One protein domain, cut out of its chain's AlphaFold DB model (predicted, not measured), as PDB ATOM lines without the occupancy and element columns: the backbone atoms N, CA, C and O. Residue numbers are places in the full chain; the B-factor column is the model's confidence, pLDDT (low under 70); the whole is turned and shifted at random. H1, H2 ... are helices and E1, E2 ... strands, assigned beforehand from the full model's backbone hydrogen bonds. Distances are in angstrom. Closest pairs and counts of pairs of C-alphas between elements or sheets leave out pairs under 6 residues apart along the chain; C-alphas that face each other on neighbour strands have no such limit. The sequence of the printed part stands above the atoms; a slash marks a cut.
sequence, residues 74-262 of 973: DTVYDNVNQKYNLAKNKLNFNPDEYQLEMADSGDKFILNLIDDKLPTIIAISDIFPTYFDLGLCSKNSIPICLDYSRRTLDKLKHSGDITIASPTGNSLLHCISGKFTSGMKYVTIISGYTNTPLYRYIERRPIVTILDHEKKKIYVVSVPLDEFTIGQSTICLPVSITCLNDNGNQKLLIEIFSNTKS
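Overview. This is residues 74 to 262 of the 973 residues of the protein "Hypothetical protein" of Rotaria sp. Silwood2 (UniProt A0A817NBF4). Two strongly twisted sheets pack face to face as a sandwich, and the seven-stranded one curls round the long helix H1, which covers it on the side away from the six-stranded one. The short helices H2 and H3 sit together at one end of the sandwich, while the tip of the hairpin E12 and E13 reaches out at the other end. The 189 printed residues run H1, E1 to E9, H2, E10, E11, H3, E12, E13, of mixed class. The seven-stranded sheet is branched, with parallel and antiparallel pairs; the other runs E2, E13, E12, E9, E4, E5, all antiparallel. The whole is compact, with a radius of gyration of the C-alphas of 15.6 A and spans of 47 by 37 by 30 A.

Along the chain. The branched sheet holds E1, residues 99 to 103; E3, 119 to 126, 19.7 A; E6, 156 to 158; E7, 162 to 166; E8, 169 to 178, 30.1 A; E10, 207 to 212, 16.1 A; and E11, 217 to 221. The other holds E2, 108 to 112; E4, 132 to 138, 19.9 A; E5, 144 to 146; E9, 185 to 192, 23.3 A; E12, 239 to 246, 21.6 A; and E13, 249 to 256, 22.4 A. H1, residues 74 to 90, spans 24.8 A from C-alpha 74 at (18.324, 44.841, 30.489); H2 is 198 to 204 and H3 is 227 to 230. E13 ends with C-alpha 256 at (36.853, 47.535, 20.934).

Arrangement. E8 has E3 on one side, N 123 to O 174 being 2.9 A, and E6 and E7 on the other, with N 157 to O 177 and N 164 to O 171 both 2.8 A. E10 has E3 on one side, with N 209 to O 122 at 2.8 A, and E11 on the other side, with N 219 to O 210 at 2.8 A; E1 is parallel to E11, N 101 to O 218 being 2.9 A. In the other sheet, the antiparallel neighbours E4 and E9 have N 135 and O 189 within hydrogen-bond range at 2.8 A, and the hairpin E12 and E13 has N 242 and O 253 within range at 2.8 A. The parts of the sheets that face each other are 10.1 A centre to centre. H1 is on the branched sheet; its closest C-alphas to E7 are those of Ala 87 and Ile 164, 6.5 A. H2 only grazes the six-stranded sheet, and only just touches H3, with 3 pairs of C-alphas within 8 A, the closest Tyr 199 and Glu 227 at 5.0 A. O i to N i+4 pairs are within hydrogen-bond range in 11 of 13 for H1 and 0 of 3 for H2, where 3 of 4 O i to N i+3 pairs are; H3, with 4 residues, is too short for any O i to N i+4 pair.

Size, cuts and confidence. The C-alphas of Pro 129 and Asn 247 are farthest apart, 47.9 A. The printed part has no cut and no long link. Its mean pLDDT is 78.0; 40 residues are under 70, among them 139 to 144, 226 to 231 and 257 to 262.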
ATOM      1  N   ASP A  74      18.801  44.927  29.103       59.53
ATOM      2  CA  ASP A  74      18.324  44.841  30.489       59.53
ATOM      3  C   ASP A  74      18.922  43.641  31.241       59.53
ATOM      4  O   ASP A  74      19.406  43.771  32.360       59.53
ATOM      5  N   THR A  75      19.009  42.475  30.593       67.94
ATOM      6  CA  THR A  75      19.554  41.262  31.226       67.94
ATOM      7  C   THR A  75      21.073  41.291  31.389       67.94
ATOM      8  O   THR A  75      21.613  40.602  32.259       67.94
ATOM      9  N   VAL A  76      21.774  42.062  30.550       69.44
ATOM     10  CA  VAL A  76      23.220  42.288  30.675       69.44
ATOM     11  C   VAL A  76      23.478  43.263  31.813       69.44
ATOM     12  O   VAL A  76      24.308  42.971  32.671       69.44
ATOM     13  N   TYR A  77      22.724  44.362  31.874       75.94
ATOM     14  CA  TYR A  77      22.809  45.325  32.966       75.94
ATOM     15  C   TYR A  77      22.479  44.688  34.320       75.94
ATOM     16  O   TYR A  77      23.235  44.880  35.270       75.94
ATOM     17  N   ASP A  78      21.438  43.856  34.401       78.81
ATOM     18  CA  ASP A  78      21.094  43.116  35.620       78.81
ATOM     19  C   ASP A  78      22.227  42.183  36.065       78.81
ATOM     20  O   ASP A  78      22.601  42.167  37.240       78.81
ATOM     21  N   ASN A  79      22.830  41.442  35.129       81.19
ATOM     22  CA  ASN A  79      23.956  40.554  35.424       81.19
ATOM     23  C   ASN A  79      25.200  41.335  35.875       81.19
ATOM     24  O   ASN A  79      25.858  40.955  36.846       81.19
ATOM     25  N   VAL A  80      25.514  42.449  35.205       82.94
ATOM     26  CA  VAL A  80      26.628  43.332  35.576       82.94
ATOM     27  C   VAL A  80      26.408  43.882  36.985       82.94
ATOM     28  O   VAL A  80      27.275  43.714  37.845       82.94
ATOM     29  N   ASN A  81      25.228  44.439  37.263       84.31
ATOM     30  CA  ASN A  81      24.858  44.947  38.583       84.31
ATOM     31  C   ASN A  81      24.947  43.861  39.660       84.31
ATOM     32  O   ASN A  81      25.508  44.091  40.732       84.31
ATOM     33  N   GLN A  82      24.454  42.652  39.382       84.50
ATOM     34  CA  GLN A  82      24.542  41.528  40.312       84.50
ATOM     35  C   GLN A  82      26.002  41.170  40.635       84.50
ATOM     36  O   GLN A  82      26.357  41.030  41.806       84.50
ATOM     37  N   LYS A  83      26.867  41.056  39.620       86.75
ATOM     38  CA  LYS A  83      28.291  40.714  39.787       86.75
ATOM     39  C   LYS A  83      29.062  41.814  40.531       86.75
ATOM     40  O   LYS A  83      29.869  41.495  41.406       86.75
ATOM     41  N   TYR A  84      28.785  43.089  40.254       87.81
ATOM     42  CA  TYR A  84      29.382  44.211  40.986       87.81
ATOM     43  C   TYR A  84      28.914  44.289  42.440       87.81
ATOM     44  O   TYR A  84      29.737  44.523  43.323       87.81
ATOM     45  N   ASN A  85      27.636  44.018  42.714       85.19
ATOM     46  CA  ASN A  85      27.113  43.953  44.079       85.19
ATOM     47  C   ASN A  85      27.796  42.855  44.904       85.19
ATOM     48  O   ASN A  85      28.148  43.081  46.061       85.19
ATOM     49  N   LEU A  86      28.061  41.694  44.297       83.94
ATOM     50  CA  LEU A  86      28.835  40.621  44.927       83.94
ATOM     51  C   LEU A  86      30.291  41.046  45.195       83.94
ATOM     52  O   LEU A  86      30.855  40.735  46.244       83.94
ATOM     53  N   ALA A  87      30.894  41.791  44.267       85.19
ATOM     54  CA  ALA A  87      32.272  42.269  44.366       85.19
ATOM     55  C   ALA A  87      32.451  43.527  45.233       85.19
ATOM     56  O   ALA A  87      33.588  43.899  45.520       85.19
ATOM     57  N   LYS A  88      31.366  44.172  45.678       84.62
ATOM     58  CA  LYS A  88      31.372  45.508  46.301       84.62
ATOM     59  C   LYS A  88      32.356  45.646  47.465       84.62
ATOM     60  O   LYS A  88      33.070  46.634  47.552       84.62
ATOM     61  N   ASN A  89      32.476  44.612  48.298       81.94
ATOM     62  CA  ASN A  89      33.376  44.599  49.463       81.94
ATOM     63  C   ASN A  89      34.854  44.328  49.121       81.94
ATOM     64  O   ASN A  89      35.706  44.322  50.009       81.94
ATOM     65  N   LYS A  90      35.163  44.021  47.857       84.25
ATOM     66  CA  LYS A  90      36.514  43.726  47.353       84.25
ATOM     67  C   LYS A  90      37.025  44.787  46.377       84.25
ATOM     68  O   LYS A  90      38.205  44.763  46.034       84.25
ATOM     69  N   LEU A  91      36.159  45.693  45.931       84.06
ATOM     70  CA  LEU A  91      36.510  46.800  45.052       84.06
ATOM     71  C   LEU A  91      36.919  48.018  45.881       84.06
ATOM     72  O   LEU A  91      36.305  48.336  46.894       84.06
ATOM     73  N   ASN A  92      37.944  48.734  45.421       81.81
ATOM     74  CA  ASN A  92      38.423  49.966  46.061       81.81
ATOM     75  C   ASN A  92      37.621  51.213  45.630       81.81
ATOM     76  O   ASN A  92      38.110  52.332  45.754       81.81
ATOM     77  N   PHE A  93      36.421  51.031  45.075       84.88
ATOM     78  CA  PHE A  93      35.500  52.096  44.682       84.88
ATOM     79  C   PHE A  93      34.056  51.605  44.827       84.88
ATOM     80  O   PHE A  93      33.816  50.397  44.851       84.88
ATOM     81  N   ASN A  94      33.103  52.534  44.903       86.06
ATOM     82  CA  ASN A  94      31.680  52.215  44.972       86.06
ATOM     83  C   ASN A  94      31.076  52.105  43.554       86.06
ATOM     84  O   ASN A  94      31.009  53.129  42.869       86.06
ATOM     85  N   PRO A  95      30.633  50.915  43.097       86.31
ATOM     86  CA  PRO A  95      30.067  50.739  41.757       86.31
ATOM     87  C   PRO A  95      28.769  51.522  41.535       86.31
ATOM     88  O   PRO A  95      28.520  51.955  40.417       86.31
ATOM     89  N   ASP A  96      27.989  51.761  42.596       85.69
ATOM     90  CA  ASP A  96      26.698  52.467  42.526       85.69
ATOM     91  C   ASP A  96      26.833  53.922  42.043       85.69
ATOM     92  O   ASP A  96      25.855  54.543  41.635       85.69
ATOM     93  N   GLU A  97      28.037  54.495  42.114       87.44
ATOM     94  CA  GLU A  97      28.302  55.855  41.643       87.44
ATOM     95  C   GLU A  97      28.538  55.940  40.132       87.44
ATOM     96  O   GLU A  97      28.693  57.048  39.616       87.44
ATOM     97  N   TYR A  98      28.604  54.801  39.436       90.75
ATOM     98  CA  TYR A  98      28.958  54.731  38.025       90.75
ATOM     99  C   TYR A  98      27.745  54.392  37.158       90.75
ATOM    100  O   TYR A  98      26.936  53.530  37.489       90.75
ATOM    101  N   GLN A  99      27.650  55.040  35.999       88.38
ATOM    102  CA  GLN A  99      26.658  54.720  34.976       88.38
ATOM    103  C   GLN A  99      27.172  53.592  34.077       88.38
ATOM    104  O   GLN A  99      28.300  53.659  33.586       88.38
ATOM    105  N   LEU A 100      26.356  52.560  33.853       86.94
ATOM    106  CA  LEU A 100      26.685  51.482  32.920       86.94
ATOM    107  C   LEU A 100      26.439  51.939  31.475       86.94
ATOM    108  O   LEU A 100      25.400  52.523  31.175       86.94
ATOM    109  N   GLU A 101      27.380  51.644  30.585       86.25
ATOM    110  CA  GLU A 101      27.290  51.913  29.149       86.25
ATOM    111  C   GLU A 101      27.803  50.684  28.389       86.25
ATOM    112  O   GLU A 101      28.860  50.145  28.716       86.25
ATOM    113  N   MET A 102      27.058  50.197  27.397       81.38
ATOM    114  CA  MET A 102      27.539  49.116  26.531       81.38
ATOM    115  C   MET A 102      28.586  49.668  25.564       81.38
ATOM    116  O   MET A 102      28.371  50.716  24.963       81.38
ATOM    117  N   ALA A 103      29.714  48.970  25.429       80.75
ATOM    118  CA  ALA A 103      30.718  49.262  24.415       80.75
ATOM    119  C   ALA A 103      30.577  48.252  23.272       80.75
ATOM    120  O   ALA A 103      30.827  47.051  23.449       80.75
ATOM    121  N   ASP A 104      30.161  48.750  22.114       69.19
ATOM    122  CA  ASP A 104      29.893  47.947  20.935       69.19
ATOM    123  C   ASP A 104      31.167  47.688  20.123       69.19
ATOM    124  O   ASP A 104      32.217  48.326  20.249       69.19
ATOM    125  N   SER A 105      31.078  46.671  19.273       66.12
ATOM    126  CA  SER A 105      32.170  46.245  18.405       66.12
ATOM    127  C   SER A 105      32.583  47.368  17.446       66.12
ATOM    128  O   SER A 105      31.776  47.830  16.645       66.12
ATOM    129  N   GLY A 106      33.855  47.772  17.478       64.19
ATOM    130  CA  GLY A 106      34.375  48.882  16.673       64.19
ATOM    131  C   GLY A 106      34.357  50.246  17.370       64.19
ATOM    132  O   GLY A 106      34.923  51.196  16.819       64.19
ATOM    133  N   ASP A 107      33.786  50.348  18.575       76.00
ATOM    134  CA  ASP A 107      33.775  51.595  19.334       76.00
ATOM    135  C   ASP A 107      35.183  52.055  19.704       76.00
ATOM    136  O   ASP A 107      36.079  51.269  20.037       76.00
ATOM    137  N   LYS A 108      35.359  53.379  19.671       85.19
ATOM    138  CA  LYS A 108      36.585  54.054  20.090       85.19
ATOM    139  C   LYS A 108      36.253  55.174  21.049       85.19
ATOM    140  O   LYS A 108      35.496  56.080  20.708       85.19
ATOM    141  N   PHE A 109      36.873  55.155  22.219       88.38
ATOM    142  CA  PHE A 109      36.703  56.216  23.204       88.38
ATOM    143  C   PHE A 109      38.001  56.496  23.951       88.38
ATOM    144  O   PHE A 109      38.932  55.691  23.971       88.38
ATOM    145  N   ILE A 110      38.075  57.694  24.529       87.50
ATOM    146  CA  ILE A 110      39.246  58.177  25.256       87.50
ATOM    147  C   ILE A 110      38.914  58.240  26.746       87.50
ATOM    148  O   ILE A 110      37.923  58.865  27.135       87.50
ATOM    149  N   LEU A 111      39.775  57.622  27.554       88.25
ATOM    150  CA  LEU A 111      39.717  57.633  29.014       88.25
ATOM    151  C   LEU A 111      40.840  58.490  29.588       88.25
ATOM    152  O   LEU A 111      41.992  58.358  29.171       88.25
ATOM    153  N   ASN A 112      40.526  59.313  30.585       83.88
ATOM    154  CA  ASN A 112      41.529  60.030  31.363       83.88
ATOM    155  C   ASN A 112      41.839  59.236  32.640       83.88
ATOM    156  O   ASN A 112      40.942  58.875  33.402       83.88
ATOM    157  N   LEU A 113      43.120  58.941  32.880       78.56
ATOM    158  CA  LEU A 113      43.545  58.235  34.091       78.56
ATOM    159  C   LEU A 113      43.672  59.222  35.258       78.56
ATOM    160  O   LEU A 113      44.552  60.081  35.241       78.56
ATOM    161  N   ILE A 114      42.815  59.078  36.272       70.50
ATOM    162  CA  ILE A 114      42.791  59.957  37.457       70.50
ATOM    163  C   ILE A 114      43.642  59.411  38.616       70.50
ATOM    164  O   ILE A 114      44.281  60.192  39.318       70.50
ATOM    165  N   ASP A 115      43.691  58.088  38.811       69.31
ATOM    166  CA  ASP A 115      44.409  57.443  39.923       69.31
ATOM    167  C   ASP A 115      45.058  56.128  39.462       69.31
ATOM    168  O   ASP A 115      44.442  55.332  38.755       69.31
ATOM    169  N   ASP A 116      46.304  55.883  39.873       69.50
ATOM    170  CA  ASP A 116      47.054  54.668  39.547       69.50
ATOM    171  C   ASP A 116      46.752  53.473  40.461       69.50
ATOM    172  O   ASP A 116      47.205  52.357  40.190       69.50
ATOM    173  N   LYS A 117      45.955  53.670  41.515       66.69
ATOM    174  CA  LYS A 117      45.493  52.600  42.411       66.69
ATOM    175  C   LYS A 117      44.127  52.039  42.037       66.69
ATOM    176  O   LYS A 117      43.807  50.925  42.465       66.69
ATOM    177  N   LEU A 118      43.332  52.778  41.268       77.94
ATOM    178  CA  LEU A 118      42.004  52.334  40.867       77.94
ATOM    179  C   LEU A 118      42.082  51.360  39.677       77.94
ATOM    180  O   LEU A 118      42.934  51.512  38.798       77.94
ATOM    181  N   PRO A 119      41.248  50.306  39.665       74.44
ATOM    182  CA  PRO A 119      41.228  49.336  38.579       74.44
ATOM    183  C   PRO A 119      40.665  49.961  37.306       74.44
ATOM    184  O   PRO A 119      39.567  50.493  37.308       74.44
ATOM    185  N   THR A 120      41.396  49.844  36.203       82.25
ATOM    186  CA  THR A 120      40.955  50.325  34.886       82.25
ATOM    187  C   THR A 120      40.191  49.247  34.120       82.25
ATOM    188  O   THR A 120      39.284  49.566  33.359       82.25
ATOM    189  N   ILE A 121      40.548  47.972  34.313       89.25
ATOM    190  CA  ILE A 121      39.931  46.824  33.630       89.25
ATOM    191  C   ILE A 121      39.528  45.796  34.679       89.25
ATOM    192  O   ILE A 121      40.351  45.435  35.527       89.25
ATOM    193  N   ILE A 122      38.288  45.317  34.610       89.00
ATOM    194  CA  ILE A 122      37.748  44.315  35.531       89.00
ATOM    195  C   ILE A 122      37.104  43.174  34.751       89.00
ATOM    196  O   ILE A 122      36.330  43.414  33.824       89.00
ATOM    197  N   ALA A 123      37.382  41.938  35.168       88.69
ATOM    198  CA  ALA A 123      36.660  40.751  34.729       88.69
ATOM    199  C   ALA A 123      36.073  39.996  35.926       88.69
ATOM    200  O   ALA A 123      36.768  39.779  36.922       88.69
ATOM    201  N   ILE A 124      34.807  39.580  35.825       88.06
ATOM    202  CA  ILE A 124      34.137  38.762  36.848       88.06
ATOM    203  C   ILE A 124      33.512  37.528  36.195       88.06
ATOM    204  O   ILE A 124      32.733  37.645  35.248       88.06
ATOM    205  N   SER A 125      33.830  36.342  36.713       86.19
ATOM    206  CA  SER A 125      33.302  35.058  36.226       86.19
ATOM    207  C   SER A 125      32.984  34.082  37.360       86.19
ATOM    208  O   SER A 125      33.387  34.316  38.489       86.19
ATOM    209  N   ASP A 126      32.237  33.006  37.105       82.44
ATOM    210  CA  ASP A 126      31.977  31.961  38.115       82.44
ATOM    211  C   ASP A 126      33.047  30.856  38.073       82.44
ATOM    212  O   ASP A 126      33.570  30.551  37.005       82.44
ATOM    213  N   ILE A 127      33.385  30.255  39.225       74.88
ATOM    214  CA  ILE A 127      34.520  29.315  39.361       74.88
ATOM    215  C   ILE A 127      34.213  27.897  38.856       74.88
ATOM    216  O   ILE A 127      35.127  27.191  38.427       74.88
ATOM    217  N   PHE A 128      32.951  27.456  38.885       58.84
ATOM    218  CA  PHE A 128      32.579  26.075  38.561       58.84
ATOM    219  C   PHE A 128      31.741  25.968  37.272       58.84
ATOM    220  O   PHE A 128      30.757  26.702  37.135       58.84
ATOM    221  N   PRO A 129      32.051  25.025  36.354       53.09
ATOM    222  CA  PRO A 129      33.126  24.020  36.420       53.09
ATOM    223  C   PRO A 129      34.527  24.545  36.041       53.09
ATOM    224  O   PRO A 129      35.506  23.834  36.258       53.09
ATOM    225  N   THR A 130      34.631  25.761  35.489       60.56
ATOM    226  CA  THR A 130      35.873  26.429  35.041       60.56
ATOM    227  C   THR A 130      35.680  27.953  35.046       60.56
ATOM    228  O   THR A 130      34.552  28.395  34.853       60.56
ATOM    229  N   TYR A 131      36.744  28.757  35.184       61.81
ATOM    230  CA  TYR A 131      36.675  30.233  35.229       61.81
ATOM    231  C   TYR A 131      37.384  30.922  34.052       61.81
ATOM    232  O   TYR A 131      38.056  30.262  33.251       61.81
ATOM    233  N   PHE A 132      37.185  32.239  33.936       73.44
ATOM    234  CA  PHE A 132      37.870  33.113  32.984       73.44
ATOM    235  C   PHE A 132      39.113  33.732  33.600       73.44
ATOM    236  O   PHE A 132      39.035  34.343  34.662       73.44
ATOM    237  N   ASP A 133      40.214  33.657  32.867       81.25
ATOM    238  CA  ASP A 133      41.430  34.396  33.158       81.25
ATOM    239  C   ASP A 133      41.461  35.694  32.351       81.25
ATOM    240  O   ASP A 133      41.279  35.696  31.130       81.25
ATOM    241  N   LEU A 134      41.710  36.799  33.052       87.19
ATOM    242  CA  LEU A 134      42.042  38.095  32.468       87.19
ATOM    243  C   LEU A 134      43.561  38.265  32.420       87.19
ATOM    244  O   LEU A 134      44.259  37.988  33.393       87.19
ATOM    245  N   GLY A 135      44.058  38.779  31.303       86.75
ATOM    246  CA  GLY A 135      45.441  39.197  31.147       86.75
ATOM    247  C   GLY A 135      45.570  40.456  30.297       86.75
ATOM    248  O   GLY A 135      44.618  40.914  29.661       86.75
ATOM    249  N   LEU A 136      46.771  41.026  30.277       85.75
ATOM    250  CA  LEU A 136      47.109  42.178  29.446       85.75
ATOM    251  C   LEU A 136      48.498  41.999  28.844       85.75
ATOM    252  O   LEU A 136      49.479  41.841  29.563       85.75
ATOM    253  N   CYS A 137      48.599  42.074  27.523       81.94
ATOM    254  CA  CYS A 137      49.873  41.979  26.819       81.94
ATOM    255  C   CYS A 137      50.318  43.343  26.299       81.94
ATOM    256  O   CYS A 137      49.535  44.045  25.663       81.94
ATOM    257  N   SER A 138      51.588  43.692  26.523       77.81
ATOM    258  CA  SER A 138      52.222  44.886  25.940       77.81
ATOM    259  C   SER A 138      52.955  44.565  24.633       77.81
ATOM    260  O   SER A 138      53.627  43.535  24.516       77.81
ATOM    261  N   LYS A 139      52.871  45.479  23.656       60.56
ATOM    262  CA  LYS A 139      53.604  45.456  22.378       60.56
ATOM    263  C   LYS A 139      55.060  45.924  22.557       60.56
ATOM    264  O   LYS A 139      55.467  46.920  21.967       60.56
ATOM    265  N   ASN A 140      55.856  45.194  23.335       53.06
ATOM    266  CA  ASN A 140      57.318  45.276  23.243       53.06
ATOM    267  C   ASN A 140      57.847  44.146  22.351       53.06
ATOM    268  O   ASN A 140      57.120  43.215  22.012       53.06
ATOM    269  N   SER A 141      59.130  44.201  21.981       37.84
ATOM    270  CA  SER A 141      59.846  43.195  21.168       37.84
ATOM    271  C   SER A 141      59.730  41.749  21.694       37.84
ATOM    272  O   SER A 141      60.110  40.803  21.008       37.84
ATOM    273  N   ILE A 142      59.216  41.591  22.917       42.50
ATOM    274  CA  ILE A 142      58.835  40.361  23.605       42.50
ATOM    275  C   ILE A 142      57.414  40.613  24.152       42.50
ATOM    276  O   ILE A 142      57.262  41.554  24.936       42.50
ATOM    277  N   PRO A 143      56.376  39.835  23.785       54.38
ATOM    278  CA  PRO A 143      55.067  39.957  24.414       54.38
ATOM    279  C   PRO A 143      55.196  39.517  25.870       54.38
ATOM    280  O   PRO A 143      55.414  38.342  26.167       54.38
ATOM    281  N   ILE A 144      55.120  40.479  26.782       61.09
ATOM    282  CA  ILE A 144      55.047  40.198  28.209       61.09
ATOM    283  C   ILE A 144      53.578  40.283  28.602       61.09
ATOM    284  O   ILE A 144      52.962  41.340  28.451       61.09
ATOM    285  N   CYS A 145      53.043  39.161  29.080       76.19
ATOM    286  CA  CYS A 145      51.701  39.080  29.630       76.19
ATOM    287  C   CYS A 145      51.737  39.459  31.113       76.19
ATOM    288  O   CYS A 145      52.564  38.953  31.875       76.19
ATOM    289  N   LEU A 146      50.868  40.387  31.488       77.50
ATOM    290  CA  LEU A 146      50.456  40.652  32.853       77.50
ATOM    291  C   LEU A 146      49.250  39.744  33.129       77.50
ATOM    292  O   LEU A 146      48.175  39.979  32.585       77.50
ATOM    293  N   ASP A 147      49.441  38.709  33.941       79.94
ATOM    294  CA  ASP A 147      48.431  37.699  34.282       79.94
ATOM    295  C   ASP A 147      48.619  37.208  35.729       79.94
ATOM    296  O   ASP A 147      49.363  37.805  36.516       79.94
ATOM    297  N   TYR A 148      47.952  36.114  36.109       73.69
ATOM    298  CA  TYR A 148      48.114  35.504  37.430       73.69
ATOM    299  C   TYR A 148      49.575  35.141  37.762       73.69
ATOM    300  O   TYR A 148      50.022  35.356  38.893       73.69
ATOM    301  N   SER A 149      50.320  34.602  36.791       72.62
ATOM    302  CA  SER A 149      51.704  34.143  36.964       72.62
ATOM    303  C   SER A 149      52.690  35.306  37.059       72.62
ATOM    304  O   SER A 149      53.682  35.241  37.788       72.62
ATOM    305  N   ARG A 150      52.388  36.409  36.368       78.19
ATOM    306  CA  ARG A 150      53.169  37.642  36.384       78.19
ATOM    307  C   ARG A 150      52.259  38.807  36.754       78.19
ATOM    308  O   ARG A 150      51.811  39.568  35.904       78.19
ATOM    309  N   ARG A 151      52.049  38.976  38.064       83.38
ATOM    310  CA  ARG A 151      51.130  39.978  38.635       83.38
ATOM    311  C   ARG A 151      51.567  41.435  38.482       83.38
ATOM    312  O   ARG A 151      50.824  42.332  38.865       83.38
ATOM    313  N   THR A 152      52.769  41.689  37.973       83.56
ATOM    314  CA  THR A 152      53.285  43.048  37.765       83.56
ATOM    315  C   THR A 152      54.010  43.144  36.429       83.56
ATOM    316  O   THR A 152      54.766  42.243  36.060       83.56
ATOM    317  N   LEU A 153      53.761  44.234  35.706       81.56
ATOM    318  CA  LEU A 153      54.401  44.575  34.440       81.56
ATOM    319  C   LEU A 153      54.626  46.084  34.424       81.56
ATOM    320  O   LEU A 153      53.672  46.854  34.338       81.56
ATOM    321  N   ASP A 154      55.882  46.507  34.537       81.31
ATOM    322  CA  ASP A 154      56.256  47.905  34.761       81.31
ATOM    323  C   ASP A 154      55.484  48.522  35.949       81.31
ATOM    324  O   ASP A 154      55.678  48.128  37.098       81.31
ATOM    325  N   LYS A 155      54.603  49.493  35.676       84.56
ATOM    326  CA  LYS A 155      53.753  50.178  36.663       84.56
ATOM    327  C   LYS A 155      52.318  49.645  36.694       84.56
ATOM    328  O   LYS A 155      51.486  50.232  37.384       84.56
ATOM    329  N   LEU A 156      52.027  48.570  35.961       87.44
ATOM    330  CA  LEU A 156      50.736  47.885  35.952       87.44
ATOM    331  C   LEU A 156      50.754  46.696  36.915       87.44
ATOM    332  O   LEU A 156      51.763  45.997  37.054       87.44
ATOM    333  N   LYS A 157      49.621  46.460  37.574       88.94
ATOM    334  CA  LYS A 157      49.412  45.381  38.537       88.94
ATOM    335  C   LYS A 157      48.143  44.611  38.200       88.94
ATOM    336  O   LYS A 157      47.116  45.208  37.900       88.94
ATOM    337  N   HIS A 158      48.223  43.293  38.303       90.56
ATOM    338  CA  HIS A 158      47.090  42.380  38.237       90.56
ATOM    339  C   HIS A 158      46.746  41.914  39.654       90.56
ATOM    340  O   HIS A 158      47.639  41.540  40.419       90.56
ATOM    341  N   SER A 159      45.463  41.908  40.017       87.81
ATOM    342  CA  SER A 159      45.007  41.471  41.348       87.81
ATOM    343  C   SER A 159      45.350  40.010  41.654       87.81
ATOM    344  O   SER A 159      45.551  39.637  42.811       87.81
ATOM    345  N   GLY A 160      45.431  39.190  40.605       84.81
ATOM    346  CA  GLY A 160      45.335  37.737  40.701       84.81
ATOM    347  C   GLY A 160      43.902  37.315  41.013       84.81
ATOM    348  O   GLY A 160      42.974  38.117  40.894       84.81
ATOM    349  N   ASP A 161      43.761  36.071  41.446       86.44
ATOM    350  CA  ASP A 161      42.471  35.424  41.658       86.44
ATOM    351  C   ASP A 161      41.851  35.893  42.982       86.44
ATOM    352  O   ASP A 161      42.224  35.427  44.063       86.44
ATOM    353  N   ILE A 162      40.906  36.837  42.918       88.06
ATOM    354  CA  ILE A 162      40.110  37.233  44.085       88.06
ATOM    355  C   ILE A 162      38.812  36.433  44.077       88.06
ATOM    356  O   ILE A 162      37.913  36.686  43.279       88.06
ATOM    357  N   THR A 163      38.689  35.479  44.995       87.00
ATOM    358  CA  THR A 163      37.450  34.718  45.170       87.00
ATOM    359  C   THR A 163      36.392  35.544  45.905       87.00
ATOM    360  O   THR A 163      36.648  36.109  46.972       87.00
ATOM    361  N   ILE A 164      35.186  35.577  45.345       86.94
ATOM    362  CA  ILE A 164      33.993  36.208  45.903       86.94
ATOM    363  C   ILE A 164      32.961  35.113  46.165       86.94
ATOM    364  O   ILE A 164      32.649  34.325  45.276       86.94
ATOM    365  N   ALA A 165      32.416  35.057  47.376       79.25
ATOM    366  CA  ALA A 165      31.316  34.149  47.678       79.25
ATOM    367  C   ALA A 165      30.029  34.644  46.995       79.25
ATOM    368  O   ALA A 165      29.657  35.806  47.157       79.25
ATOM    369  N   SER A 166      29.342  33.770  46.258       69.44
ATOM    370  CA  SER A 166      28.030  34.045  45.667       69.44
ATOM    371  C   SER A 166      27.015  32.959  46.067       69.44
ATOM    372  O   SER A 166      27.404  31.817  46.331       69.44
ATOM    373  N   PRO A 167      25.704  33.280  46.125       65.31
ATOM    374  CA  PRO A 167      24.653  32.314  46.460       65.31
ATOM    375  C   PRO A 167      24.607  31.082  45.542       65.31
ATOM    376  O   PRO A 167      24.092  30.040  45.936       65.31
ATOM    377  N   THR A 168      25.130  31.196  44.317       61.81
ATOM    378  CA  THR A 168      25.118  30.139  43.289       61.81
ATOM    379  C   THR A 168      26.464  29.418  43.127       61.81
ATOM    380  O   THR A 168      26.588  28.544  42.270       61.81
ATOM    381  N   GLY A 169      27.469  29.761  43.942       71.94
ATOM    382  CA  GLY A 169      28.842  29.253  43.865       71.94
ATOM    383  C   GLY A 169      29.870  30.365  44.087       71.94
ATOM    384  O   GLY A 169      29.510  31.526  44.221       71.94
ATOM    385  N   ASN A 170      31.162  30.045  44.130       82.38
ATOM    386  CA  ASN A 170      32.195  31.083  44.201       82.38
ATOM    387  C   ASN A 170      32.395  31.741  42.823       82.38
ATOM    388  O   ASN A 170      32.464  31.041  41.811       82.38
ATOM    389  N   SER A 171      32.535  33.064  42.790       85.00
ATOM    390  CA  SER A 171      32.941  33.847  41.617       85.00
ATOM    391  C   SER A 171      34.398  34.302  41.750       85.00
ATOM    392  O   SER A 171      34.956  34.343  42.846       85.00
ATOM    393  N   LEU A 172      35.025  34.636  40.630       87.62
ATOM    394  CA  LEU A 172      36.398  35.097  40.524       87.62
ATOM    395  C   LEU A 172      36.430  36.508  39.944       87.62
ATOM    396  O   LEU A 172      35.831  36.763  38.900       87.62
ATOM    397  N   LEU A 173      37.125  37.406  40.638       89.00
ATOM    398  CA  LEU A 173      37.342  38.799  40.265       89.00
ATOM    399  C   LEU A 173      38.806  39.018  39.898       89.00
ATOM    400  O   LEU A 173      39.702  38.755  40.704       89.00
ATOM    401  N   HIS A 174      39.027  39.528  38.688       89.62
ATOM    402  CA  HIS A 174      40.329  39.956  38.194       89.62
ATOM    403  C   HIS A 174      40.284  41.456  37.922       89.62
ATOM    404  O   HIS A 174      39.368  41.946  37.263       89.62
ATOM    405  N   CYS A 175      41.297  42.174  38.391       90.00
ATOM    406  CA  CYS A 175      41.440  43.610  38.208       90.00
ATOM    407  C   CYS A 175      42.838  43.936  37.690       90.00
ATOM    408  O   CYS A 175      43.832  43.411  38.200       90.00
ATOM    409  N   ILE A 176      42.916  44.866  36.742       89.56
ATOM    410  CA  ILE A 176      44.171  45.483  36.311       89.56
ATOM    411  C   ILE A 176      44.136  46.966  36.668       89.56
ATOM    412  O   ILE A 176      43.212  47.680  36.274       89.56
ATOM    413  N   SER A 177      45.150  47.428  37.396       89.75
ATOM    414  CA  SER A 177      45.345  48.833  37.777       89.75
ATOM    415  C   SER A 177      46.779  49.288  37.504       89.75
ATOM    416  O   SER A 177      47.683  48.465  37.340       89.75
ATOM    417  N   GLY A 178      47.002  50.600  37.456       86.62
ATOM    418  CA  GLY A 178      48.337  51.189  37.348       86.62
ATOM    419  C   GLY A 178      48.500  52.184  36.204       86.62
ATOM    420  O   GLY A 178      47.544  52.565  35.532       86.62
ATOM    421  N   LYS A 179      49.750  52.607  35.976       84.19
ATOM    422  CA  LYS A 179      50.095  53.563  34.910       84.19
ATOM    423  C   LYS A 179      50.533  52.840  33.648       84.19
ATOM    424  O   LYS A 179      51.522  52.108  33.661       84.19
ATOM    425  N   PHE A 180      49.832  53.110  32.555       85.19
ATOM    426  CA  PHE A 180      50.217  52.648  31.227       85.19
ATOM    427  C   PHE A 180      51.424  53.450  30.727       85.19
ATOM    428  O   PHE A 180      51.575  54.638  31.018       85.19
ATOM    429  N   THR A 181      52.319  52.806  29.986       82.88
ATOM    430  CA  THR A 181      53.514  53.454  29.442       82.88
ATOM    431  C   THR A 181      53.155  54.208  28.164       82.88
ATOM    432  O   THR A 181      52.534  53.651  27.260       82.88
ATOM    433  N   SER A 182      53.552  55.480  28.076       80.56
ATOM    434  CA  SER A 182      53.237  56.323  26.918       80.56
ATOM    435  C   SER A 182      53.782  55.748  25.611       80.56
ATOM    436  O   SER A 182      54.896  55.225  25.575       80.56
ATOM    437  N   GLY A 183      52.988  55.839  24.541       75.38
ATOM    438  CA  GLY A 183      53.343  55.317  23.223       75.38
ATOM    439  C   GLY A 183      53.277  53.791  23.116       75.38
ATOM    440  O   GLY A 183      53.399  53.259  22.012       75.38
ATOM    441  N   MET A 184      53.046  53.073  24.223       78.44
ATOM    442  CA  MET A 184      52.818  51.633  24.186       78.44
ATOM    443  C   MET A 184      51.367  51.309  23.833       78.44
ATOM    444  O   MET A 184      50.421  52.013  24.200       78.44
ATOM    445  N   LYS A 185      51.222  50.193  23.115       83.19
ATOM    446  CA  LYS A 185      49.939  49.552  22.846       83.19
ATOM    447  C   LYS A 185      49.823  48.294  23.689       83.19
ATOM    448  O   LYS A 185      50.757  47.489  23.728       83.19
ATOM    449  N   TYR A 186      48.669  48.125  24.306       85.56
ATOM    450  CA  TYR A 186      48.309  46.972  25.106       85.56
ATOM    451  C   TYR A 186      47.076  46.304  24.513       85.56
ATOM    452  O   TYR A 186      46.260  46.959  23.867       85.56
ATOM    453  N   VAL A 187      46.941  45.001  24.726       85.25
ATOM    454  CA  VAL A 187      45.769  44.227  24.307       85.25
ATOM    455  C   VAL A 187      45.305  43.378  25.478       85.25
ATOM    456  O   VAL A 187      46.129  42.726  26.127       85.25
ATOM    457  N   THR A 188      44.004  43.395  25.759       85.56
ATOM    458  CA  THR A 188      43.416  42.525  26.780       85.56
ATOM    459  C   THR A 188      43.330  41.098  26.271       85.56
ATOM    460  O   THR A 188      43.042  40.848  25.102       85.56
ATOM    461  N   ILE A 189      43.598  40.155  27.163       84.75
ATOM    462  CA  ILE A 189      43.500  38.727  26.902       84.75
ATOM    463  C   ILE A 189      42.432  38.167  27.816       84.75
ATOM    464  O   ILE A 189      42.465  38.378  29.023       84.75
ATOM    465  N   ILE A 190      41.505  37.436  27.220       83.31
ATOM    466  CA  ILE A 190      40.549  36.604  27.928       83.31
ATOM    467  C   ILE A 190      40.870  35.162  27.576       83.31
ATOM    468  O   ILE A 190      40.899  34.821  26.394       83.31
ATOM    469  N   SER A 191      41.092  34.306  28.568       83.38
ATOM    470  CA  SER A 191      41.345  32.882  28.341       83.38
ATOM    471  C   SER A 191      40.511  31.979  29.236       83.38
ATOM    472  O   SER A 191      40.222  32.313  30.381       83.38
ATOM    473  N   GLY A 192      40.137  30.812  28.717       79.56
ATOM    474  CA  GLY A 192      39.477  29.780  29.505       79.56
ATOM    475  C   GLY A 192      40.477  28.965  30.326       79.56
ATOM    476  O   GLY A 192      41.460  28.444  29.782       79.56
ATOM    477  N   TYR A 193      40.209  28.798  31.625       75.81
ATOM    478  CA  TYR A 193      41.030  27.994  32.529       75.81
ATOM    479  C   TYR A 193      41.287  26.585  31.969       75.81
ATOM    480  O   TYR A 193      40.382  25.910  31.468       75.81
ATOM    481  N   THR A 194      42.533  26.109  32.048       74.44
ATOM    482  CA  THR A 194      42.982  24.791  31.540       74.44
ATOM    483  C   THR A 194      42.709  24.523  30.050       74.44
ATOM    484  O   THR A 194      42.615  23.369  29.637       74.44
ATOM    485  N   ASN A 195      42.675  25.569  29.214       69.38
ATOM    486  CA  ASN A 195      42.324  25.491  27.786       69.38
ATOM    487  C   ASN A 195      40.867  25.075  27.544       69.38
ATOM    488  O   ASN A 195      40.571  24.355  26.588       69.38
ATOM    489  N   THR A 196      39.956  25.509  28.408       78.81
ATOM    490  CA  THR A 196      38.526  25.303  28.176       78.81
ATOM    491  C   THR A 196      38.062  26.217  27.040       78.81
ATOM    492  O   THR A 196      38.373  27.410  27.069       78.81
ATOM    493  N   PRO A 197      37.340  25.697  26.031       81.12
ATOM    494  CA  PRO A 197      36.791  26.529  24.969       81.12
ATOM    495  C   PRO A 197      35.859  27.613  25.516       81.12
ATOM    496  O   PRO A 197      34.982  27.326  26.334       81.12
ATOM    497  N   LEU A 198      36.025  28.844  25.032       77.38
ATOM    498  CA  LEU A 198      35.309  30.025  25.513       77.38
ATOM    499  C   LEU A 198      33.790  29.918  25.300       77.38
ATOM    500  O   LEU A 198      33.027  30.470  26.086       77.38
ATOM    501  N   TYR A 199      33.328  29.133  24.322       80.19
ATOM    502  CA  TYR A 199      31.892  29.006  24.079       80.19
ATOM    503  C   TYR A 199      31.138  28.284  25.202       80.19
ATOM    504  O   TYR A 199      29.946  28.488  25.414       80.19
ATOM    505  N   ARG A 200      31.845  27.467  25.993       79.50
ATOM    506  CA  ARG A 200      31.261  26.746  27.136       79.50
ATOM    507  C   ARG A 200      30.835  27.664  28.272       79.50
ATOM    508  O   ARG A 200      30.172  27.227  29.208       79.50
ATOM    509  N   TYR A 201      31.231  28.924  28.203       78.00
ATOM    510  CA  TYR A 201      30.960  29.902  29.229       78.00
ATOM    511  C   TYR A 201      29.744  30.790  28.932       78.00
ATOM    512  O   TYR A 201      29.390  31.622  29.769       78.00
ATOM    513  N   ILE A 202      29.080  30.598  27.785       75.88
ATOM    514  CA  ILE A 202      27.892  31.366  27.376       75.88
ATOM    515  C   ILE A 202      26.787  31.361  28.448       75.88
ATOM    516  O   ILE A 202      26.155  32.380  28.714       75.88
ATOM    517  N   GLU A 203      26.603  30.238  29.149       70.50
ATOM    518  CA  GLU A 203      25.593  30.102  30.209       70.50
ATOM    519  C   GLU A 203      25.954  30.855  31.497       70.50
ATOM    520  O   GLU A 203      25.077  31.151  32.305       70.50
ATOM    521  N   ARG A 204      27.240  31.165  31.703       73.69
ATOM    522  CA  ARG A 204      27.763  31.807  32.923       73.69
ATOM    523  C   ARG A 204      27.959  33.309  32.781       73.69
ATOM    524  O   ARG A 204      28.222  33.960  33.790       73.69
ATOM    525  N   ARG A 205      27.821  33.838  31.558       74.38
ATOM    526  CA  ARG A 205      27.812  35.273  31.236       74.38
ATOM    527  C   ARG A 205      28.899  36.042  32.005       74.38
ATOM    528  O   ARG A 205      28.569  36.852  32.879       74.38
ATOM    529  N   PRO A 206      30.190  35.755  31.748       80.06
ATOM    530  CA  PRO A 206      31.261  36.581  32.295       80.06
ATOM    531  C   PRO A 206      31.042  38.043  31.920       80.06
ATOM    532  O   PRO A 206      30.459  38.355  30.881       80.06
ATOM    533  N   ILE A 207      31.576  38.934  32.738       85.88
ATOM    534  CA  ILE A 207      31.599  40.352  32.403       85.88
ATOM    535  C   ILE A 207      33.044  40.807  32.299       85.88
ATOM    536  O   ILE A 207      33.862  40.467  33.155       85.88
ATOM    537  N   VAL A 208      33.351  41.564  31.248       88.56
ATOM    538  CA  VAL A 208      34.596  42.321  31.119       88.56
ATOM    539  C   VAL A 208      34.225  43.779  30.952       88.56
ATOM    540  O   VAL A 208      33.345  44.123  30.170       88.56
ATOM    541  N   THR A 209      34.857  44.633  31.743       91.50
ATOM    542  CA  THR A 209      34.462  46.031  31.888       91.50
ATOM    543  C   THR A 209      35.678  46.939  31.932       91.50
ATOM    544  O   THR A 209      36.754  46.540  32.390       91.50
ATOM    545  N   ILE A 210      35.495  48.164  31.448       92.12
ATOM    546  CA  ILE A 210      36.495  49.228  31.467       92.12
ATOM    547  C   ILE A 210      35.915  50.416  32.231       92.12
ATOM    548  O   ILE A 210      34.793  50.840  31.967       92.12
ATOM    549  N   LEU A 211      36.674  50.951  33.182       90.69
ATOM    550  CA  LEU A 211      36.208  52.000  34.086       90.69
ATOM    551  C   LEU A 211      36.728  53.378  33.667       90.69
ATOM    552  O   LEU A 211      37.936  53.591  33.554       90.69
ATOM    553  N   ASP A 212      35.806  54.325  33.491       90.44
ATOM    554  CA  ASP A 212      36.083  55.758  33.378       90.44
ATOM    555  C   ASP A 212      35.789  56.418  34.727       90.44
ATOM    556  O   ASP A 212      34.645  56.748  35.054       90.44
ATOM    557  N   HIS A 213      36.832  56.581  35.538       88.69
ATOM    558  CA  HIS A 213      36.713  57.196  36.861       88.69
ATOM    559  C   HIS A 213      36.400  58.696  36.804       88.69
ATOM    560  O   HIS A 213      35.853  59.226  37.767       88.69
ATOM    561  N   GLU A 214      36.711  59.381  35.698       87.38
ATOM    562  CA  GLU A 214      36.423  60.809  35.538       87.38
ATOM    563  C   GLU A 214      34.944  61.042  35.288       87.38
ATOM    564  O   GLU A 214      34.296  61.824  35.982       87.38
ATOM    565  N   LYS A 215      34.400  60.324  34.305       88.12
ATOM    566  CA  LYS A 215      32.992  60.448  33.922       88.12
ATOM    567  C   LYS A 215      32.068  59.610  34.796       88.12
ATOM    568  O   LYS A 215      30.858  59.673  34.606       88.12
ATOM    569  N   LYS A 216      32.635  58.819  35.713       90.06
ATOM    570  CA  LYS A 216      31.940  57.789  36.489       90.06
ATOM    571  C   LYS A 216      31.113  56.877  35.576       90.06
ATOM    572  O   LYS A 216      29.903  56.749  35.735       90.06
ATOM    573  N   LYS A 217      31.766  56.261  34.588       90.38
ATOM    574  CA  LYS A 217      31.136  55.315  33.651       90.38
ATOM    575  C   LYS A 217      31.799  53.942  33.700       90.38
ATOM    576  O   LYS A 217      33.017  53.848  33.851       90.38
ATOM    577  N   ILE A 218      31.006  52.883  33.559       91.50
ATOM    578  CA  ILE A 218      31.481  51.510  33.361       91.50
ATOM    579  C   ILE A 218      31.107  51.087  31.945       91.50
ATOM    580  O   ILE A 218      29.935  50.872  31.647       91.50
ATOM    581  N   TYR A 219      32.114  50.936  31.095       89.88
ATOM    582  CA  TYR A 219      31.952  50.404  29.751       89.88
ATOM    583  C   TYR A 219      31.936  48.878  29.802       89.88
ATOM    584  O   TYR A 219      32.938  48.259  30.166       89.88
ATOM    585  N   VAL A 220      30.809  48.262  29.456       88.06
ATOM    586  CA  VAL A 220      30.642  46.807  29.388       88.06
ATOM    587  C   VAL A 220      31.100  46.323  28.018       88.06
ATOM    588  O   VAL A 220      30.526  46.695  26.999       88.06
ATOM    589  N   VAL A 221      32.149  45.502  27.989       84.75
ATOM    590  CA  VAL A 221      32.761  45.001  26.755       84.75
ATOM    591  C   VAL A 221      32.106  43.687  26.353       84.75
ATOM    592  O   VAL A 221      32.174  42.699  27.089       84.75
ATOM    593  N   SER A 222      31.527  43.656  25.155       73.81
ATOM    594  CA  SER A 222      30.939  42.445  24.583       73.81
ATOM    595  C   SER A 222      32.025  41.424  24.223       73.81
ATOM    596  O   SER A 222      32.913  41.694  23.415       73.81
ATOM    597  N   VAL A 223      31.954  40.232  24.823       75.75
ATOM    598  CA  VAL A 223      32.831  39.096  24.508       75.75
ATOM    599  C   VAL A 223      31.972  38.035  23.822       75.75
ATOM    600  O   VAL A 223      31.058  37.526  24.460       75.75
ATOM    601  N   PRO A 224      32.236  37.671  22.559       70.19
ATOM    602  CA  PRO A 224      31.472  36.644  21.870       70.19
ATOM    603  C   PRO A 224      31.815  35.277  22.454       70.19
ATOM    604  O   PRO A 224      32.976  34.858  22.481       70.19
ATOM    605  N   LEU A 225      30.785  34.598  22.947       72.94
ATOM    606  CA  LEU A 225      30.868  33.271  23.555       72.94
ATOM    607  C   LEU A 225      30.032  32.242  22.786       72.94
ATOM    608  O   LEU A 225      29.810  31.144  23.280       72.94
ATOM    609  N   ASP A 226      29.537  32.554  21.594       69.88
ATOM    610  CA  ASP A 226      28.819  31.576  20.786       69.88
ATOM    611  C   ASP A 226      29.799  30.696  19.993       69.88
ATOM    612  O   ASP A 226      30.762  31.171  19.386       69.88
ATOM    613  N   GLU A 227      29.557  29.381  19.994       68.00
ATOM    614  CA  GLU A 227      30.424  28.400  19.323       68.00
ATOM    615  C   GLU A 227      30.579  28.699  17.826       68.00
ATOM    616  O   GLU A 227      31.609  28.388  17.233       68.00
ATOM    617  N   PHE A 228      29.591  29.350  17.213       59.97
ATOM    618  CA  PHE A 228      29.619  29.682  15.798       59.97
ATOM    619  C   PHE A 228      30.634  30.797  15.473       59.97
ATOM    620  O   PHE A 228      31.385  30.683  14.501       59.97
ATOM    621  N   THR A 229      30.709  31.845  16.299       60.44
ATOM    622  CA  THR A 229      31.614  32.993  16.114       60.44
ATOM    623  C   THR A 229      33.047  32.657  16.531       60.44
ATOM    624  O   THR A 229      33.996  32.976  15.811       60.44
ATOM    625  N   ILE A 230      33.234  31.990  17.678       62.25
ATOM    626  CA  ILE A 230      34.574  31.727  18.241       62.25
ATOM    627  C   ILE A 230      35.087  30.296  18.031       62.25
ATOM    628  O   ILE A 230      36.273  30.031  18.270       62.25
ATOM    629  N   GLY A 231      34.258  29.365  17.558       68.56
ATOM    630  CA  GLY A 231      34.631  27.961  17.392       68.56
ATOM    631  C   GLY A 231      35.075  27.323  18.711       68.56
ATOM    632  O   GLY A 231      34.540  27.593  19.782       68.56
ATOM    633  N   GLN A 232      36.133  26.514  18.644       70.12
ATOM    634  CA  GLN A 232      36.748  25.856  19.805       70.12
ATOM    635  C   GLN A 232      37.830  26.721  20.488       70.12
ATOM    636  O   GLN A 232      38.672  26.204  21.225       70.12
ATOM    637  N   SER A 233      37.832  28.038  20.247       68.94
ATOM    638  CA  SER A 233      38.864  28.940  20.771       68.94
ATOM    639  C   SER A 233      38.881  28.976  22.286       68.94
ATOM    640  O   SER A 233      37.849  29.131  22.929       68.94
ATOM    641  N   THR A 234      40.079  28.929  22.856       77.38
ATOM    642  CA  THR A 234      40.300  29.023  24.304       77.38
ATOM    643  C   THR A 234      40.758  30.415  24.744       77.38
ATOM    644  O   THR A 234      40.910  30.646  25.940       77.38
ATOM    645  N   ILE A 235      41.001  31.332  23.795       74.88
ATOM    646  CA  ILE A 235      41.514  32.692  24.024       74.88
ATOM    647  C   ILE A 235      40.794  33.695  23.104       74.88
ATOM    648  O   ILE A 235      40.564  33.391  21.932       74.88
ATOM    649  N   CYS A 236      40.491  34.889  23.624       77.50
ATOM    650  CA  CYS A 236      39.880  36.026  22.935       77.50
ATOM    651  C   CYS A 236      40.608  37.340  23.291       77.50
ATOM    652  O   CYS A 236      41.136  37.482  24.393       77.50
ATOM    653  N   LEU A 237      40.644  38.293  22.350       81.06
ATOM    654  CA  LEU A 237      41.316  39.593  22.478       81.06
ATOM    655  C   LEU A 237      40.319  40.734  22.211       81.06
ATOM    656  O   LEU A 237      40.234  41.195  21.074       81.06
ATOM    657  N   PRO A 238      39.519  41.166  23.197       78.19
ATOM    658  CA  PRO A 238      38.393  42.064  22.928       78.19
ATOM    659  C   PRO A 238      38.767  43.552  22.854       78.19
ATOM    660  O   PRO A 238      38.050  44.318  22.217       78.19
ATOM    661  N   VAL A 239      39.870  43.983  23.483       83.88
ATOM    662  CA  VAL A 239      40.189  45.416  23.638       83.88
ATOM    663  C   VAL A 239      41.642  45.711  23.288       83.88
ATOM    664  O   VAL A 239      42.561  45.049  23.778       83.88
ATOM    665  N   SER A 240      41.855  46.760  22.497       85.44
ATOM    666  CA  SER A 240      43.148  47.417  22.288       85.44
ATOM    667  C   SER A 240      43.199  48.735  23.053       85.44
ATOM    668  O   SER A 240      42.247  49.509  23.057       85.44
ATOM    669  N   ILE A 241      44.333  48.997  23.696       87.94
ATOM    670  CA  ILE A 241      44.567  50.180  24.522       87.94
ATOM    671  C   ILE A 241      45.841  50.853  24.030       87.94
ATOM    672  O   ILE A 241      46.919  50.266  24.080       87.94
ATOM    673  N   THR A 242      45.745  52.096  23.571       86.38
ATOM    674  CA  THR A 242      46.910  52.912  23.202       86.38
ATOM    675  C   THR A 242      47.053  54.062  24.187       86.38
ATOM    676  O   THR A 242      46.137  54.867  24.337       86.38
ATOM    677  N   CYS A 243      48.205  54.164  24.850       84.06
ATOM    678  CA  CYS A 243      48.468  55.270  25.765       84.06
ATOM    679  C   CYS A 243      48.970  56.501  24.994       84.06
ATOM    680  O   CYS A 243      50.039  56.468  24.378       84.06
ATOM    681  N   LEU A 244      48.194  57.581  25.044       82.50
ATOM    682  CA  LEU A 244      48.486  58.890  24.472       82.50
ATOM    683  C   LEU A 244      48.953  59.838  25.589       82.50
ATOM    684  O   LEU A 244      48.356  59.884  26.665       82.50
ATOM    685  N   ASN A 245      50.010  60.608  25.331       73.06
ATOM    686  CA  ASN A 245      50.410  61.705  26.213       73.06
ATOM    687  C   ASN A 245      49.891  63.022  25.648       73.06
ATOM    688  O   ASN A 245      50.199  63.352  24.505       73.06
ATOM    689  N   ASP A 246      49.169  63.780  26.470       53.97
ATOM    690  CA  ASP A 246      48.690  65.114  26.115       53.97
ATOM    691  C   ASP A 246      48.900  66.048  27.320       53.97
ATOM    692  O   ASP A 246      48.259  65.895  28.361       53.97
ATOM    693  N   ASN A 247      49.873  66.961  27.221       50.12
ATOM    694  CA  ASN A 247      50.178  67.993  28.227       50.12
ATOM    695  C   ASN A 247      50.330  67.508  29.690       50.12
ATOM    696  O   ASN A 247      49.927  68.196  30.623       50.12
ATOM    697  N   GLY A 248      50.932  66.334  29.908       61.00
ATOM    698  CA  GLY A 248      51.228  65.800  31.248       61.00
ATOM    699  C   GLY A 248      50.145  64.898  31.853       61.00
ATOM    700  O   GLY A 248      50.443  64.183  32.809       61.00
ATOM    701  N   ASN A 249      48.952  64.838  31.252       68.75
ATOM    702  CA  ASN A 249      47.898  63.893  31.629       68.75
ATOM    703  C   ASN A 249      47.903  62.681  30.681       68.75
ATOM    704  O   ASN A 249      47.991  62.827  29.459       68.75
ATOM    705  N   GLN A 250      47.828  61.471  31.243       76.62
ATOM    706  CA  GLN A 250      47.759  60.240  30.451       76.62
ATOM    707  C   GLN A 250      46.328  59.999  29.974       76.62
ATOM    708  O   GLN A 250      45.410  59.864  30.786       76.62
ATOM    709  N   LYS A 251      46.166  59.890  28.653       84.69
ATOM    710  CA  LYS A 251      44.907  59.518  28.006       84.69
ATOM    711  C   LYS A 251      45.035  58.117  27.418       84.69
ATOM    712  O   LYS A 251      46.041  57.798  26.787       84.69
ATOM    713  N   LEU A 252      44.035  57.265  27.600       87.44
ATOM    714  CA  LEU A 252      43.977  55.947  26.971       87.44
ATOM    715  C   LEU A 252      42.978  55.986  25.826       87.44
ATOM    716  O   LEU A 252      41.795  56.213  26.052       87.44
ATOM    717  N   LEU A 253      43.450  55.740  24.608       88.56
ATOM    718  CA  LEU A 253      42.582  55.424  23.484       88.56
ATOM    719  C   LEU A 253      42.215  53.943  23.568       88.56
ATOM    720  O   LEU A 253      43.078  53.080  23.384       88.56
ATOM    721  N   ILE A 254      40.947  53.677  23.850       89.44
ATOM    722  CA  ILE A 254      40.351  52.349  23.869       89.44
ATOM    723  C   ILE A 254      39.717  52.085  22.509       89.44
ATOM    724  O   ILE A 254      39.005  52.936  21.982       89.44
ATOM    725  N   GLU A 255      39.984  50.912  21.949       83.44
ATOM    726  CA  GLU A 255      39.375  50.417  20.718       83.44
ATOM    727  C   GLU A 255      38.836  49.006  20.974       83.44
ATOM    728  O   GLU A 255      39.602  48.096  21.314       83.44
ATOM    729  N   ILE A 256      37.521  48.836  20.832       80.88
ATOM    730  CA  ILE A 256      36.853  47.535  20.934       80.88
ATOM    731  C   ILE A 256      36.965  46.838  19.582       80.88
ATOM    732  O   ILE A 256      36.591  47.393  18.547       80.88
ATOM    733  N   PHE A 257      37.513  45.625  19.554       67.69
ATOM    734  CA  PHE A 257      37.747  44.943  18.286       67.69
ATOM    735  C   PHE A 257      36.448  44.427  17.662       67.69
ATOM    736  O   PHE A 257      35.781  43.579  18.242       67.69
ATOM    737  N   SER A 258      36.185  44.838  16.413       48.66
ATOM    738  CA  SER A 258      35.082  44.333  15.574       48.66
ATOM    739  C   SER A 258      35.164  42.833  15.259       48.66
ATOM    740  O   SER A 258      34.181  42.204  14.881       48.66
ATOM    741  N   ASN A 259      36.359  42.256  15.411       46.69
ATOM    742  CA  ASN A 259      36.697  40.889  15.052       46.69
ATOM    743  C   ASN A 259      37.371  40.195  16.234       46.69
ATOM    744  O   ASN A 259      38.586  40.325  16.423       46.69
ATOM    745  N   THR A 260      36.639  39.383  16.987       39.41
ATOM    746  CA  THR A 260      37.278  38.419  17.884       39.41
ATOM    747  C   THR A 260      37.907  37.314  17.055       39.41
ATOM    748  O   THR A 260      37.267  36.344  16.655       39.41
ATOM    749  N   LYS A 261      39.186  37.489  16.730       39.06
ATOM    750  CA  LYS A 261      39.955  36.476  16.014       39.06
ATOM    751  C   LYS A 261      40.146  35.266  16.933       39.06
ATOM    752  O   LYS A 261      40.843  35.349  17.943       39.06
ATOM    753  N   SER A 262      39.536  34.144  16.561       35.31
ATOM    754  CA  SER A 262      39.785  32.824  17.141       35.31
ATOM    755  C   SER A 262      41.277  32.472  17.072       35.31
ATOM    756  O   SER A 262      41.880  32.483  15.993       35.31
TER     757      SER A 262